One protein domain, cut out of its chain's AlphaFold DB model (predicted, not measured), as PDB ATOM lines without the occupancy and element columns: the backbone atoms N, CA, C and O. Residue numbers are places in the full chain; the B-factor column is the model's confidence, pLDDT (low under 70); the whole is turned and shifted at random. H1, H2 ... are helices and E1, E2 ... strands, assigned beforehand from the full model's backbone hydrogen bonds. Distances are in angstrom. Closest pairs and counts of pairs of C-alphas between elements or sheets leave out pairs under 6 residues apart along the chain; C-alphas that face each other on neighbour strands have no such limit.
ATOM      1  N   THR A   6      24.552  59.326 -26.091       82.75
ATOM      2  CA  THR A   6      25.611  58.605 -25.382       82.75
ATOM      3  C   THR A   6      24.980  57.436 -24.629       82.75
ATOM      4  O   THR A   6      24.222  57.651 -23.679       82.75
ATOM      5  N   THR A   7      25.265  56.207 -25.056       82.75
ATOM      6  CA  THR A   7      24.730  54.960 -24.483       82.75
ATOM      7  C   THR A   7      25.727  54.310 -23.532       82.75
ATOM      8  O   THR A   7      26.914  54.231 -23.846       82.75
ATOM      9  N   VAL A   8      25.247  53.787 -22.404       80.25
ATOM     10  CA  VAL A   8      26.031  52.871 -21.563       80.25
ATOM     11  C   VAL A   8      25.758  51.454 -22.055       80.25
ATOM     12  O   VAL A   8      24.628  50.982 -21.933       80.25
ATOM     13  N   LEU A   9      26.768  50.818 -22.653       81.25
ATOM     14  CA  LEU A   9      26.667  49.448 -23.157       81.25
ATOM     15  C   LEU A   9      26.799  48.470 -21.986       81.25
ATOM     16  O   LEU A   9      27.659  48.664 -21.124       81.25
ATOM     17  N   GLY A  10      25.945  47.451 -21.957       83.94
ATOM     18  CA  GLY A  10      26.016  46.361 -20.989       83.94
ATOM     19  C   GLY A  10      26.517  45.056 -21.623       83.94
ATOM     20  O   GLY A  10      26.706  45.012 -22.838       83.94
ATOM     21  N   PRO A  11      26.728  43.997 -20.819       85.12
ATOM     22  CA  PRO A  11      27.164  42.670 -21.277       85.12
ATOM     23  C   PRO A  11      26.285  42.017 -22.352       85.12
ATOM     24  O   PRO A  11      26.751  41.148 -23.079       85.12
ATOM     25  N   GLN A  12      25.020  42.414 -22.431       84.88
ATOM     26  CA  GLN A  12      24.055  41.978 -23.434       84.88
ATOM     27  C   GLN A  12      24.243  42.656 -24.796       84.88
ATOM     28  O   GLN A  12      23.581  42.289 -25.753       84.88
ATOM     29  N   ASP A  13      25.093  43.678 -24.918       84.94
ATOM     30  CA  ASP A  13      25.317  44.300 -26.220       84.94
ATOM     31  C   ASP A  13      26.086  43.333 -27.146       84.94
ATOM     32  O   ASP A  13      27.193  42.913 -26.786       84.94
ATOM     33  N   PRO A  14      25.580  43.028 -28.361       83.56
ATOM     34  CA  PRO A  14      26.238  42.111 -29.294       83.56
ATOM     35  C   PRO A  14      27.681  42.492 -29.657       83.56
ATOM     36  O   PRO A  14      28.446  41.641 -30.112       83.56
ATOM     37  N   ARG A  15      28.106  43.746 -29.431       81.38
ATOM     38  CA  ARG A  15      29.512  44.174 -29.575       81.38
ATOM     39  C   ARG A  15      30.478  43.410 -28.666       81.38
ATOM     40  O   ARG A  15      31.662  43.320 -28.992       81.38
ATOM     41  N   PHE A  16      30.001  42.891 -27.537       80.00
ATOM     42  CA  PHE A  16      30.790  42.067 -26.617       80.00
ATOM     43  C   PHE A  16      30.655  40.568 -26.883       80.00
ATOM     44  O   PHE A  16      31.364  39.781 -26.263       80.00
ATOM     45  N   GLY A  17      29.816  40.191 -27.845       80.56
ATOM     46  CA  GLY A  17      29.477  38.814 -28.151       80.56
ATOM     47  C   GLY A  17      28.117  38.451 -27.570       80.56
ATOM     48  O   GLY A  17      27.723  38.929 -26.507       80.56
ATOM     49  N   ILE A  18      27.380  37.618 -28.297       84.38
ATOM     50  CA  ILE A  18      26.090  37.099 -27.850       84.38
ATOM     51  C   ILE A  18      26.371  35.838 -27.042       84.38
ATOM     52  O   ILE A  18      26.882  34.858 -27.579       84.38
ATOM     53  N   SER A  19      26.018  35.873 -25.760       83.19
ATOM     54  CA  SER A  19      26.083  34.723 -24.859       83.19
ATOM     55  C   SER A  19      24.687  34.389 -24.359       83.19
ATOM     56  O   SER A  19      23.975  35.282 -23.883       83.19
ATOM     57  N   HIS A  20      24.313  33.108 -24.401       85.38
ATOM     58  CA  HIS A  20      23.016  32.653 -23.892       85.38
ATOM     59  C   HIS A  20      22.871  32.878 -22.387       85.38
ATOM     60  O   HIS A  20      21.763  33.087 -21.905       85.38
ATOM     61  N   TYR A  21      23.979  32.970 -21.643       87.19
ATOM     62  CA  TYR A  21      23.958  33.332 -20.222       87.19
ATOM     63  C   TYR A  21      23.342  34.717 -19.965       87.19
ATOM     64  O   TYR A  21      22.757  34.962 -18.905       87.19
ATOM     65  N   ASN A  22      23.470  35.641 -20.920       87.06
ATOM     66  CA  ASN A  22      22.905  36.986 -20.827       87.06
ATOM     67  C   ASN A  22      21.477  37.065 -21.373       87.06
ATOM     68  O   ASN A  22      20.933  38.159 -21.484       87.06
ATOM     69  N   ILE A  23      20.855  35.934 -21.687       89.12
ATOM     70  CA  ILE A  23      19.470  35.870 -22.135       89.12
ATOM     71  C   ILE A  23      18.601  35.496 -20.939       89.12
ATOM     72  O   ILE A  23      18.941  34.617 -20.151       89.12
ATOM     73  N   ALA A  24      17.511  36.226 -20.765       90.62
ATOM     74  CA  ALA A  24      16.489  35.959 -19.769       90.62
ATOM     75  C   ALA A  24      15.141  35.783 -20.469       90.62
ATOM     76  O   ALA A  24      14.936  36.328 -21.548       90.62
ATOM     77  N   ASP A  25      14.204  35.099 -19.817       87.69
ATOM     78  CA  ASP A  25      12.851  34.894 -20.355       87.69
ATOM     79  C   ASP A  25      12.035  36.198 -20.366       87.69
ATOM     80  O   ASP A  25      11.135  36.390 -21.180       87.69
ATOM     81  N   LYS A  26      12.329  37.120 -19.434       90.00
ATOM     82  CA  LYS A  26      11.633  38.407 -19.297       90.00
ATOM     83  C   LYS A  26      12.560  39.526 -18.829       90.00
ATOM     84  O   LYS A  26      13.340  39.361 -17.882       90.00
ATOM     85  N   LEU A  27      12.412  40.710 -19.428       91.38
ATOM     86  CA  LEU A  27      13.066  41.922 -18.946       91.38
ATOM     87  C   LEU A  27      12.299  42.518 -17.766       91.38
ATOM     88  O   LEU A  27      11.083  42.699 -17.773       91.38
ATOM     89  N   THR A  28      13.053  42.885 -16.746       91.81
ATOM     90  CA  THR A  28      12.606  43.537 -15.524       91.81
ATOM     91  C   THR A  28      13.514  44.720 -15.226       91.81
ATOM     92  O   THR A  28      14.625  44.849 -15.746       91.81
ATOM     93  N   ARG A  29      13.094  45.576 -14.295       89.38
ATOM     94  CA  ARG A  29      13.908  46.701 -13.823       89.38
ATOM     95  C   ARG A  29      15.259  46.280 -13.216       89.38
ATOM     96  O   ARG A  29      16.150  47.122 -13.132       89.38
ATOM     97  N   GLY A  30      15.402  45.029 -12.780       89.69
ATOM     98  CA  GLY A  30      16.631  44.514 -12.174       89.69
ATOM     99  C   GLY A  30      17.651  43.963 -13.170       89.69
ATOM    100  O   GLY A  30      18.831  43.986 -12.849       89.69
ATOM    101  N   ASN A  31      17.213  43.501 -14.348       91.69
ATOM    102  CA  ASN A  31      18.055  42.735 -15.279       91.69
ATOM    103  C   ASN A  31      18.205  43.373 -16.678       91.69
ATOM    104  O   ASN A  31      19.043  42.948 -17.460       91.69
ATOM    105  N   TYR A  32      17.428  44.404 -17.029       90.00
ATOM    106  CA  TYR A  32      17.481  44.986 -18.383       90.00
ATOM    107  C   TYR A  32      18.831  45.598 -18.764       90.00
ATOM    108  O   TYR A  32      19.096  45.837 -19.938       90.00
ATOM    109  N   SER A  33      19.662  45.927 -17.771       88.94
ATOM    110  CA  SER A  33      20.967  46.541 -18.001       88.94
ATOM    111  C   SER A  33      22.058  45.553 -18.386       88.94
ATOM    112  O   SER A  33      23.088  46.007 -18.875       88.94
ATOM    113  N   ASP A  34      21.841  44.263 -18.152       90.06
ATOM    114  CA  ASP A  34      22.815  43.180 -18.301       90.06
ATOM    115  C   ASP A  34      22.265  41.963 -19.054       90.06
ATOM    116  O   ASP A  34      23.047  41.114 -19.484       90.06
ATOM    117  N   LYS A  35      20.943  41.891 -19.236       92.31
ATOM    118  CA  LYS A  35      20.247  40.823 -19.948       92.31
ATOM    119  C   LYS A  35      19.519  41.326 -21.191       92.31
ATOM    120  O   LYS A  35      19.113  42.486 -21.273       92.31
ATOM    121  N   ALA A  36      19.330  40.410 -22.126       91.81
ATOM    122  CA  ALA A  36      18.455  40.523 -23.283       91.81
ATOM    123  C   ALA A  36      17.338  39.478 -23.201       91.81
ATOM    124  O   ALA A  36      17.407  38.547 -22.399       91.81
ATOM    125  N   ILE A  37      16.330  39.626 -24.048       91.62
ATOM    126  CA  ILE A  37      15.278  38.633 -24.280       91.62
ATOM    127  C   ILE A  37      15.300  38.216 -25.746       91.62
ATOM    128  O   ILE A  37      15.816  38.945 -26.599       91.62
ATOM    129  N   ILE A  38      14.701  37.063 -26.030       89.25
ATOM    130  CA  ILE A  38      14.389  36.651 -27.395       89.25
ATOM    131  C   ILE A  38      12.880  36.685 -27.578       89.25
ATOM    132  O   ILE A  38      12.135  36.078 -26.803       89.25
ATOM    133  N   ARG A  39      12.427  37.392 -28.610       87.88
ATOM    134  CA  ARG A  39      11.022  37.435 -29.025       87.88
ATOM    135  C   ARG A  39      10.965  37.366 -30.536       87.88
ATOM    136  O   ARG A  39      11.689  38.100 -31.192       87.88
ATOM    137  N   ASP A  40      10.162  36.447 -31.069       85.56
ATOM    138  CA  ASP A  40      10.120  36.166 -32.515       85.56
ATOM    139  C   ASP A  40      11.502  35.814 -33.122       85.56
ATOM    140  O   ASP A  40      11.829  36.159 -34.250       85.56
ATOM    141  N   GLY A  41      12.375  35.172 -32.336       82.75
ATOM    142  CA  GLY A  41      13.748  34.843 -32.750       82.75
ATOM    143  C   GLY A  41      14.694  36.046 -32.779       82.75
ATOM    144  O   GLY A  41      15.882  35.905 -33.069       82.75
ATOM    145  N   GLU A  42      14.193  37.228 -32.423       86.31
ATOM    146  CA  GLU A  42      14.968  38.455 -32.393       86.31
ATOM    147  C   GLU A  42      15.562  38.715 -31.019       86.31
ATOM    148  O   GLU A  42      14.901  38.606 -29.986       86.31
ATOM    149  N   TYR A  43      16.832  39.111 -31.018       88.81
ATOM    150  CA  TYR A  43      17.557  39.468 -29.806       88.81
ATOM    151  C   TYR A  43      17.278  40.929 -29.449       88.81
ATOM    152  O   TYR A  43      17.724  41.843 -30.152       88.81
ATOM    153  N   ILE A  44      16.547  41.143 -28.355       90.50
ATOM    154  CA  ILE A  44      16.058  42.457 -27.925       90.50
ATOM    155  C   ILE A  44      16.666  42.818 -26.575       90.50
ATOM    156  O   ILE A  44      16.643  42.038 -25.622       90.50
ATOM    157  N   TRP A  45      17.180  44.039 -26.465       92.00
ATOM    158  CA  TRP A  45      17.699  44.562 -25.208       92.00
ATOM    159  C   TRP A  45      17.433  46.053 -25.059       92.00
ATOM    160  O   TRP A  45      17.181  46.775 -26.023       92.00
ATOM    161  N   ILE A  46      17.508  46.530 -23.818       91.56
ATOM    162  CA  ILE A  46      17.296  47.937 -23.489       91.56
ATOM    163  C   ILE A  46      18.608  48.536 -22.992       91.56
ATOM    164  O   ILE A  46      19.288  47.982 -22.129       91.56
ATOM    165  N   CYS A  47      18.954  49.721 -23.488       90.00
ATOM    166  CA  CYS A  47      20.104  50.483 -23.017       90.00
ATOM    167  C   CYS A  47      19.681  51.819 -22.415       90.00
ATOM    168  O   CYS A  47      18.819  52.531 -22.930       90.00
ATOM    169  N   LYS A  48      20.375  52.226 -21.349       89.94
ATOM    170  CA  LYS A  48      20.303  53.607 -20.863       89.94
ATOM    171  C   LYS A  48      21.092  54.516 -21.791       89.94
ATOM    172  O   LYS A  48      22.283  54.288 -22.021       89.94
ATOM    173  N   ALA A  49      20.461  55.597 -22.227       88.31
ATOM    174  CA  ALA A  49      21.107  56.617 -23.029       88.31
ATOM    175  C   ALA A  49      20.893  58.024 -22.462       88.31
ATOM    176  O   ALA A  49      19.913  58.335 -21.778       88.31
ATOM    177  N   LYS A  50      21.846  58.900 -22.761       88.25
ATOM    178  CA  LYS A  50      21.718  60.345 -22.599       88.25
ATOM    179  C   LYS A  50      21.534  60.956 -23.976       88.25
ATOM    180  O   LYS A  50      22.417  60.827 -24.819       88.25
ATOM    181  N   LYS A  51      20.393  61.603 -24.194       87.44
ATOM    182  CA  LYS A  51      20.085  62.336 -25.418       87.44
ATOM    183  C   LYS A  51      20.611  63.760 -25.301       87.44
ATOM    184  O   LYS A  51      20.172  64.515 -24.426       87.44
ATOM    185  N   HIS A  52      21.523  64.120 -26.195       83.62
ATOM    186  CA  HIS A  52      22.079  65.464 -26.270       83.62
ATOM    187  C   HIS A  52      21.086  66.394 -26.969       83.62
ATOM    188  O   HIS A  52      20.731  66.195 -28.127       83.62
ATOM    189  N   GLN A  53      20.628  67.431 -26.264       80.06
ATOM    190  CA  GLN A  53      19.630  68.380 -26.781       80.06
ATOM    191  C   GLN A  53      20.242  69.617 -27.465       80.06
ATOM    192  O   GLN A  53      19.520  70.543 -27.836       80.06
ATOM    193  N   GLY A  54      21.566  69.644 -27.636       77.62
ATOM    194  CA  GLY A  54      22.309  70.765 -28.213       77.62
ATOM    195  C   GLY A  54      23.004  71.647 -27.171       77.62
ATOM    196  O   GLY A  54      22.898  71.443 -25.960       77.62
ATOM    197  N   LYS A  55      23.770  72.628 -27.657       71.69
ATOM    198  CA  LYS A  55      24.662  73.460 -26.836       71.69
ATOM    199  C   LYS A  55      23.861  74.255 -25.791       71.69
ATOM    200  O   LYS A  55      22.979  75.028 -26.147       71.69
ATOM    201  N   GLY A  56      24.179  74.066 -24.508       70.81
ATOM    202  CA  GLY A  56      23.578  74.806 -23.388       70.81
ATOM    203  C   GLY A  56      22.295  74.207 -22.796       70.81
ATOM    204  O   GLY A  56      21.776  74.754 -21.825       70.81
ATOM    205  N   LYS A  57      21.793  73.082 -23.321       76.81
ATOM    206  CA  LYS A  57      20.650  72.356 -22.741       76.81
ATOM    207  C   LYS A  57      21.132  71.151 -21.936       76.81
ATOM    208  O   LYS A  57      22.139  70.538 -22.275       76.81
ATOM    209  N   LYS A  58      20.415  70.816 -20.856       79.00
ATOM    210  CA  LYS A  58      20.715  69.623 -20.050       79.00
ATOM    211  C   LYS A  58      20.379  68.365 -20.849       79.00
ATOM    212  O   LYS A  58      19.315  68.285 -21.460       79.00
ATOM    213  N   ASP A  59      21.267  67.379 -20.793       83.06
ATOM    214  CA  ASP A  59      21.027  66.068 -21.389       83.06
ATOM    215  C   ASP A  59      19.791  65.408 -20.765       83.06
ATOM    216  O   ASP A  59      19.623  65.397 -19.540       83.06
ATOM    217  N   LYS A  60      18.940  64.816 -21.607       85.06
ATOM    218  CA  LYS A  60      17.769  64.058 -21.154       85.06
ATOM    219  C   LYS A  60      18.139  62.583 -21.030       85.06
ATOM    220  O   LYS A  60      18.775  62.023 -21.920       85.06
ATOM    221  N   ARG A  61      17.741  61.946 -19.929       86.75
ATOM    222  CA  ARG A  61      17.843  60.487 -19.781       86.75
ATOM    223  C   ARG A  61      16.720  59.833 -20.576       86.75
ATOM    224  O   ARG A  61      15.571  60.241 -20.429       86.75
ATOM    225  N   VAL A  62      17.075  58.856 -21.396       89.81
ATOM    226  CA  VAL A  62      16.149  58.090 -22.233       89.81
ATOM    227  C   VAL A  62      16.553  56.617 -22.216       89.81
ATOM    228  O   VAL A  62      17.700  56.282 -21.898       89.81
ATOM    229  N   TYR A  63      15.610  55.744 -22.532       89.31
ATOM    230  CA  TYR A  63      15.820  54.310 -22.676       89.31
ATOM    231  C   TYR A  63      15.666  53.968 -24.149       89.31
ATOM    232  O   TYR A  63      14.688  54.372 -24.769       89.31
ATOM    233  N   LEU A  64      16.660  53.289 -24.711       89.00
ATOM    234  CA  LEU A  64      16.640  52.863 -26.103       89.00
ATOM    235  C   LEU A  64      16.399  51.364 -26.146       89.00
ATOM    236  O   LEU A  64      17.165  50.618 -25.533       89.00
ATOM    237  N   LEU A  65      15.361  50.954 -26.861       89.25
ATOM    238  CA  LEU A  65      15.128  49.565 -27.209       89.25
ATOM    239  C   LEU A  65      15.889  49.259 -28.493       89.25
ATOM    240  O   LEU A  65      15.778  49.981 -29.484       89.25
ATOM    241  N   LYS A  66      16.707  48.216 -28.439       88.25
ATOM    242  CA  LYS A  66      17.564  47.780 -29.532       88.25
ATOM    243  C   LYS A  66      17.191  46.365 -29.913       88.25
ATOM    244  O   LYS A  66      16.958  45.528 -29.043       88.25
ATOM    245  N   ILE A  67      17.171  46.123 -31.214       86.81
ATOM    246  CA  ILE A  67      16.885  44.823 -31.803       86.81
ATOM    247  C   ILE A  67      18.073  44.461 -32.687       86.81
ATOM    248  O   ILE A  67      18.570  45.303 -33.437       86.81
ATOM    249  N   ASN A  68      18.538  43.217 -32.613       79.25
ATOM    250  CA  ASN A  68      19.675  42.727 -33.395       79.25
ATOM    251  C   ASN A  68      19.322  42.450 -34.873       79.25
ATOM    252  O   ASN A  68      19.905  41.569 -35.502       79.25
ATOM    253  N   VAL A  69      18.389  43.210 -35.452       74.31
ATOM    254  CA  VAL A  69      18.060  43.152 -36.880       74.31
ATOM    255  C   VAL A  69      18.809  44.249 -37.604       74.31
ATOM    256  O   VAL A  69      18.789  45.415 -37.212       74.31
ATOM    257  N   ARG A  70      19.415  43.896 -38.740       54.78
ATOM    258  CA  ARG A  70      20.302  44.769 -39.522       54.78
ATOM    259  C   ARG A  70      19.687  46.072 -40.062       54.78
ATOM    260  O   ARG A  70      20.425  46.819 -40.686       54.78
ATOM    261  N   ASN A  71      18.403  46.361 -39.843       58.66
ATOM    262  CA  ASN A  71      17.702  47.519 -40.417       58.66
ATOM    263  C   ASN A  71      16.581  48.101 -39.531       58.66
ATOM    264  O   ASN A  71      15.786  48.900 -40.022       58.66
ATOM    265  N   VAL A  72      16.482  47.718 -38.254       71.25
ATOM    266  CA  VAL A  72      15.447  48.277 -37.368       71.25
ATOM    267  C   VAL A  72      15.970  49.541 -36.693       71.25
ATOM    268  O   VAL A  72      17.116  49.603 -36.246       71.25
ATOM    269  N   THR A  73      15.133  50.575 -36.666       69.94
ATOM    270  CA  THR A  73      15.461  51.839 -36.003       69.94
ATOM    271  C   THR A  73      15.254  51.666 -34.503       69.94
ATOM    272  O   THR A  73      14.177  51.243 -34.098       69.94
ATOM    273  N   ASP A  74      16.263  52.001 -33.694       80.31
ATOM    274  CA  ASP A  74      16.151  51.987 -32.231       80.31
ATOM    275  C   ASP A  74      14.940  52.825 -31.774       80.31
ATOM    276  O   ASP A  74      14.822  54.002 -32.140       80.31
ATOM    277  N   GLU A  75      14.070  52.254 -30.939       85.75
ATOM    278  CA  GLU A  75      12.947  52.989 -30.353       85.75
ATOM    279  C   GLU A  75      13.357  53.698 -29.058       85.75
ATOM    280  O   GLU A  75      14.092  53.160 -28.228       85.75
ATOM    281  N   GLU A  76      12.881  54.935 -28.877       88.38
ATOM    282  CA  GLU A  76      13.183  55.765 -27.709       88.38
ATOM    283  C   GLU A  76      11.988  55.867 -26.765       88.38
ATOM    284  O   GLU A  76      10.933  56.395 -27.115       88.38
ATOM    285  N   PHE A  77      12.228  55.521 -25.505       88.94
ATOM    286  CA  PHE A  77      11.276  55.660 -24.416       88.94
ATOM    287  C   PHE A  77      11.786  56.645 -23.360       88.94
ATOM    288  O   PHE A  77      12.971  56.690 -23.010       88.94
ATOM    289  N   SER A  78      10.877  57.456 -22.812       88.56
ATOM    290  CA  SER A  78      11.202  58.341 -21.680       88.56
ATOM    291  C   SER A  78      11.162  57.597 -20.339       88.56
ATOM    292  O   SER A  78      11.949  57.916 -19.447       88.56
ATOM    293  N   ASN A  79      10.288  56.596 -20.210       91.12
ATOM    294  CA  ASN A  79      10.150  55.772 -19.013       91.12
ATOM    295  C   ASN A  79      10.740  54.383 -19.233       91.12
ATOM    296  O   ASN A  79      10.704  53.840 -20.332       91.12
ATOM    297  N   LEU A  80      11.256  53.800 -18.152       89.44
ATOM    298  CA  LEU A  80      11.768  52.435 -18.179       89.44
ATOM    299  C   LEU A  80      10.636  51.410 -18.274       89.44
ATOM    300  O   LEU A  80      10.799  50.417 -18.962       89.44
ATOM    301  N   GLN A  81       9.530  51.635 -17.558       90.62
ATOM    302  CA  GLN A  81       8.431  50.673 -17.502       90.62
ATOM    303  C   GLN A  81       7.816  50.474 -18.888       90.62
ATOM    304  O   GLN A  81       7.784  49.349 -19.360       90.62
ATOM    305  N   ASP A  82       7.506  51.572 -19.581       91.56
ATOM    306  CA  ASP A  82       6.996  51.547 -20.954       91.56
ATOM    307  C   ASP A  82       7.932  50.773 -21.901       91.56
ATOM    308  O   ASP A  82       7.472  49.978 -22.711       91.56
ATOM    309  N   ALA A  83       9.253  50.946 -21.759       90.94
ATOM    310  CA  ALA A  83      10.234  50.210 -22.558       90.94
ATOM    311  C   ALA A  83      10.264  48.707 -22.231       90.94
ATOM    312  O   ALA A  83      10.456  47.887 -23.123       90.94
ATOM    313  N   LEU A  84      10.115  48.345 -20.952       92.25
ATOM    314  CA  LEU A  84      10.078  46.950 -20.506       92.25
ATOM    315  C   LEU A  84       8.813  46.250 -20.986       92.25
ATOM    316  O   LEU A  84       8.897  45.117 -21.446       92.25
ATOM    317  N   ASP A  85       7.667  46.909 -20.856       92.12
ATOM    318  CA  ASP A  85       6.382  46.364 -21.279       92.12
ATOM    319  C   ASP A  85       6.403  46.159 -22.798       92.12
ATOM    320  O   ASP A  85       6.189  45.046 -23.259       92.12
ATOM    321  N   PHE A  86       6.856  47.162 -23.561       90.38
ATOM    322  CA  PHE A  86       7.000  47.043 -25.013       90.38
ATOM    323  C   PHE A  86       7.972  45.934 -25.446       90.38
ATOM    324  O   PHE A  86       7.682  45.189 -26.376       90.38
ATOM    325  N   ALA A  87       9.119  45.788 -24.772       89.19
ATOM    326  CA  ALA A  87      10.061  44.710 -25.080       89.19
ATOM    327  C   ALA A  87       9.455  43.326 -24.812       89.19
ATOM    328  O   ALA A  87       9.607  42.408 -25.613       89.19
ATOM    329  N   ASN A  88       8.790  43.170 -23.666       89.69
ATOM    330  CA  ASN A  88       8.228  41.891 -23.249       89.69
ATOM    331  C   ASN A  88       7.006  41.489 -24.086       89.69
ATOM    332  O   ASN A  88       6.849  40.296 -24.342       89.69
ATOM    333  N   ASP A  89       6.208  42.469 -24.515       89.94
ATOM    334  CA  ASP A  89       4.989  42.301 -25.315       89.94
ATOM    335  C   ASP A  89       5.271  42.303 -26.833       89.94
ATOM    336  O   ASP A  89       4.344  42.328 -27.639       89.94
ATOM    337  N   TRP A  90       6.546  42.276 -27.247       85.12
ATOM    338  CA  TRP A  90       6.935  42.285 -28.662       85.12
ATOM    339  C   TRP A  90       6.386  41.079 -29.441       85.12
ATOM    340  O   TRP A  90       5.973  41.218 -30.590       85.12
ATOM    341  N   ALA A  91       6.376  39.896 -28.820       83.88
ATOM    342  CA  ALA A  91       5.780  38.687 -29.380       83.88
ATOM    343  C   ALA A  91       5.327  37.731 -28.270       83.88
ATOM    344  O   ALA A  91       5.940  37.666 -27.204       83.88
ATOM    345  N   ASP A  92       4.294  36.939 -28.553       81.06
ATOM    346  CA  ASP A  92       3.735  35.968 -27.602       81.06
ATOM    347  C   ASP A  92       4.570  34.680 -27.482       81.06
ATOM    348  O   ASP A  92       4.336  33.869 -26.584       81.06
ATOM    349  N   TYR A  93       5.535  34.469 -28.386       83.38
ATOM    350  CA  TYR A  93       6.387  33.282 -28.411       83.38
ATOM    351  C   TYR A  93       7.878  33.618 -28.435       83.38
ATOM    352  O   TYR A  93       8.337  34.630 -28.976       83.38
ATOM    353  N   GLU A  94       8.643  32.696 -27.863       74.94
ATOM    354  CA  GLU A  94      10.089  32.637 -28.013       74.94
ATOM    355  C   GLU A  94      10.396  31.944 -29.339       74.94
ATOM    356  O   GLU A  94       9.927  30.836 -29.594       74.94
ATOM    357  N   GLY A  95      11.102  32.641 -30.228       81.44
ATOM    358  CA  GLY A  95      11.598  32.044 -31.468       81.44
ATOM    359  C   GLY A  95      12.964  31.396 -31.266       81.44
ATOM    360  O   GLY A  95      13.389  31.135 -30.139       81.44
ATOM    361  N   ASP A  96      13.672  31.161 -32.365       80.62
ATOM    362  CA  ASP A  96      14.978  30.512 -32.315       80.62
ATOM    363  C   ASP A  96      16.026  31.385 -31.622       80.62
ATOM    364  O   ASP A  96      16.137  32.590 -31.852       80.62
ATOM    365  N   TYR A  97      16.834  30.753 -30.775       77.94
ATOM    366  CA  TYR A  97      17.913  31.445 -30.090       77.94
ATOM    367  C   TYR A  97      19.014  31.783 -31.101       77.94
ATOM    368  O   TYR A  97      19.438  30.902 -31.858       77.94
ATOM    369  N   PRO A  98      19.526  33.029 -31.119       76.94
ATOM    370  CA  PRO A  98      20.652  33.370 -31.971       76.94
ATOM    371  C   PRO A  98      21.848  32.500 -31.590       76.94
ATOM    372  O   PRO A  98      22.048  32.190 -30.416       76.94
TER     373      PRO A  98
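This is residues 6 to 98 of the 116 residues of an uncharacterized protein of Candidatus Marinimicrobia bacterium (UniProt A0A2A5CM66). Little regular structure is present: a curled sheet, E1 to E4, has short helix H1 over one face, and the E2-E3 hairpin's tip, Gly 56, lies at one end of the long axis. Residues 6 to 36 form a long stretch without named elements. The 93 printed residues, 33 in named elements, run E1 E2 E3 E4 H1; the sheet order is E1 - E2 - E3 - E4, all antiparallel, class mixed. It is compact, radius of gyration 13.4 A, spanning 46 by 28 by 25 A.

E2, residues 42 to 51, bends by 60 degrees at residue 48. E3, residues 60 to 67, forms a hairpin with it; N 47 and O 64 are 2.9 A apart, within hydrogen-bond range. Edge strand E1, residues 37 to 39, is antiparallel to E2, with N 37 and O 44 at 2.9 A. Edge strand E4, residues 75 to 77, is antiparallel to E3, with N 63 and O 77 at 2.8 A. The four form a meander, each strand the antiparallel neighbour of the one before. H1, residues 80 to 88, is on the sheet; its closest C-alphas to E3 are Leu 80 and Tyr 63, 6.3 A. Every O i to N i+4 pair in H1 is within hydrogen-bond range.

E2 measures 25.4 A, E3 22.0 A and H1 12.2 A. C-alpha 37 begins E1 at (15.278, 38.633, -24.280); C-alpha 88 ends H1 at (8.228, 41.891, -23.249).

The farthest C-alphas, Gly 56 and Asp 96, are 46.0 A apart. The printed part has no cut, and no link between named elements is long. Residues 70, 71 and 73 have pLDDT under 70.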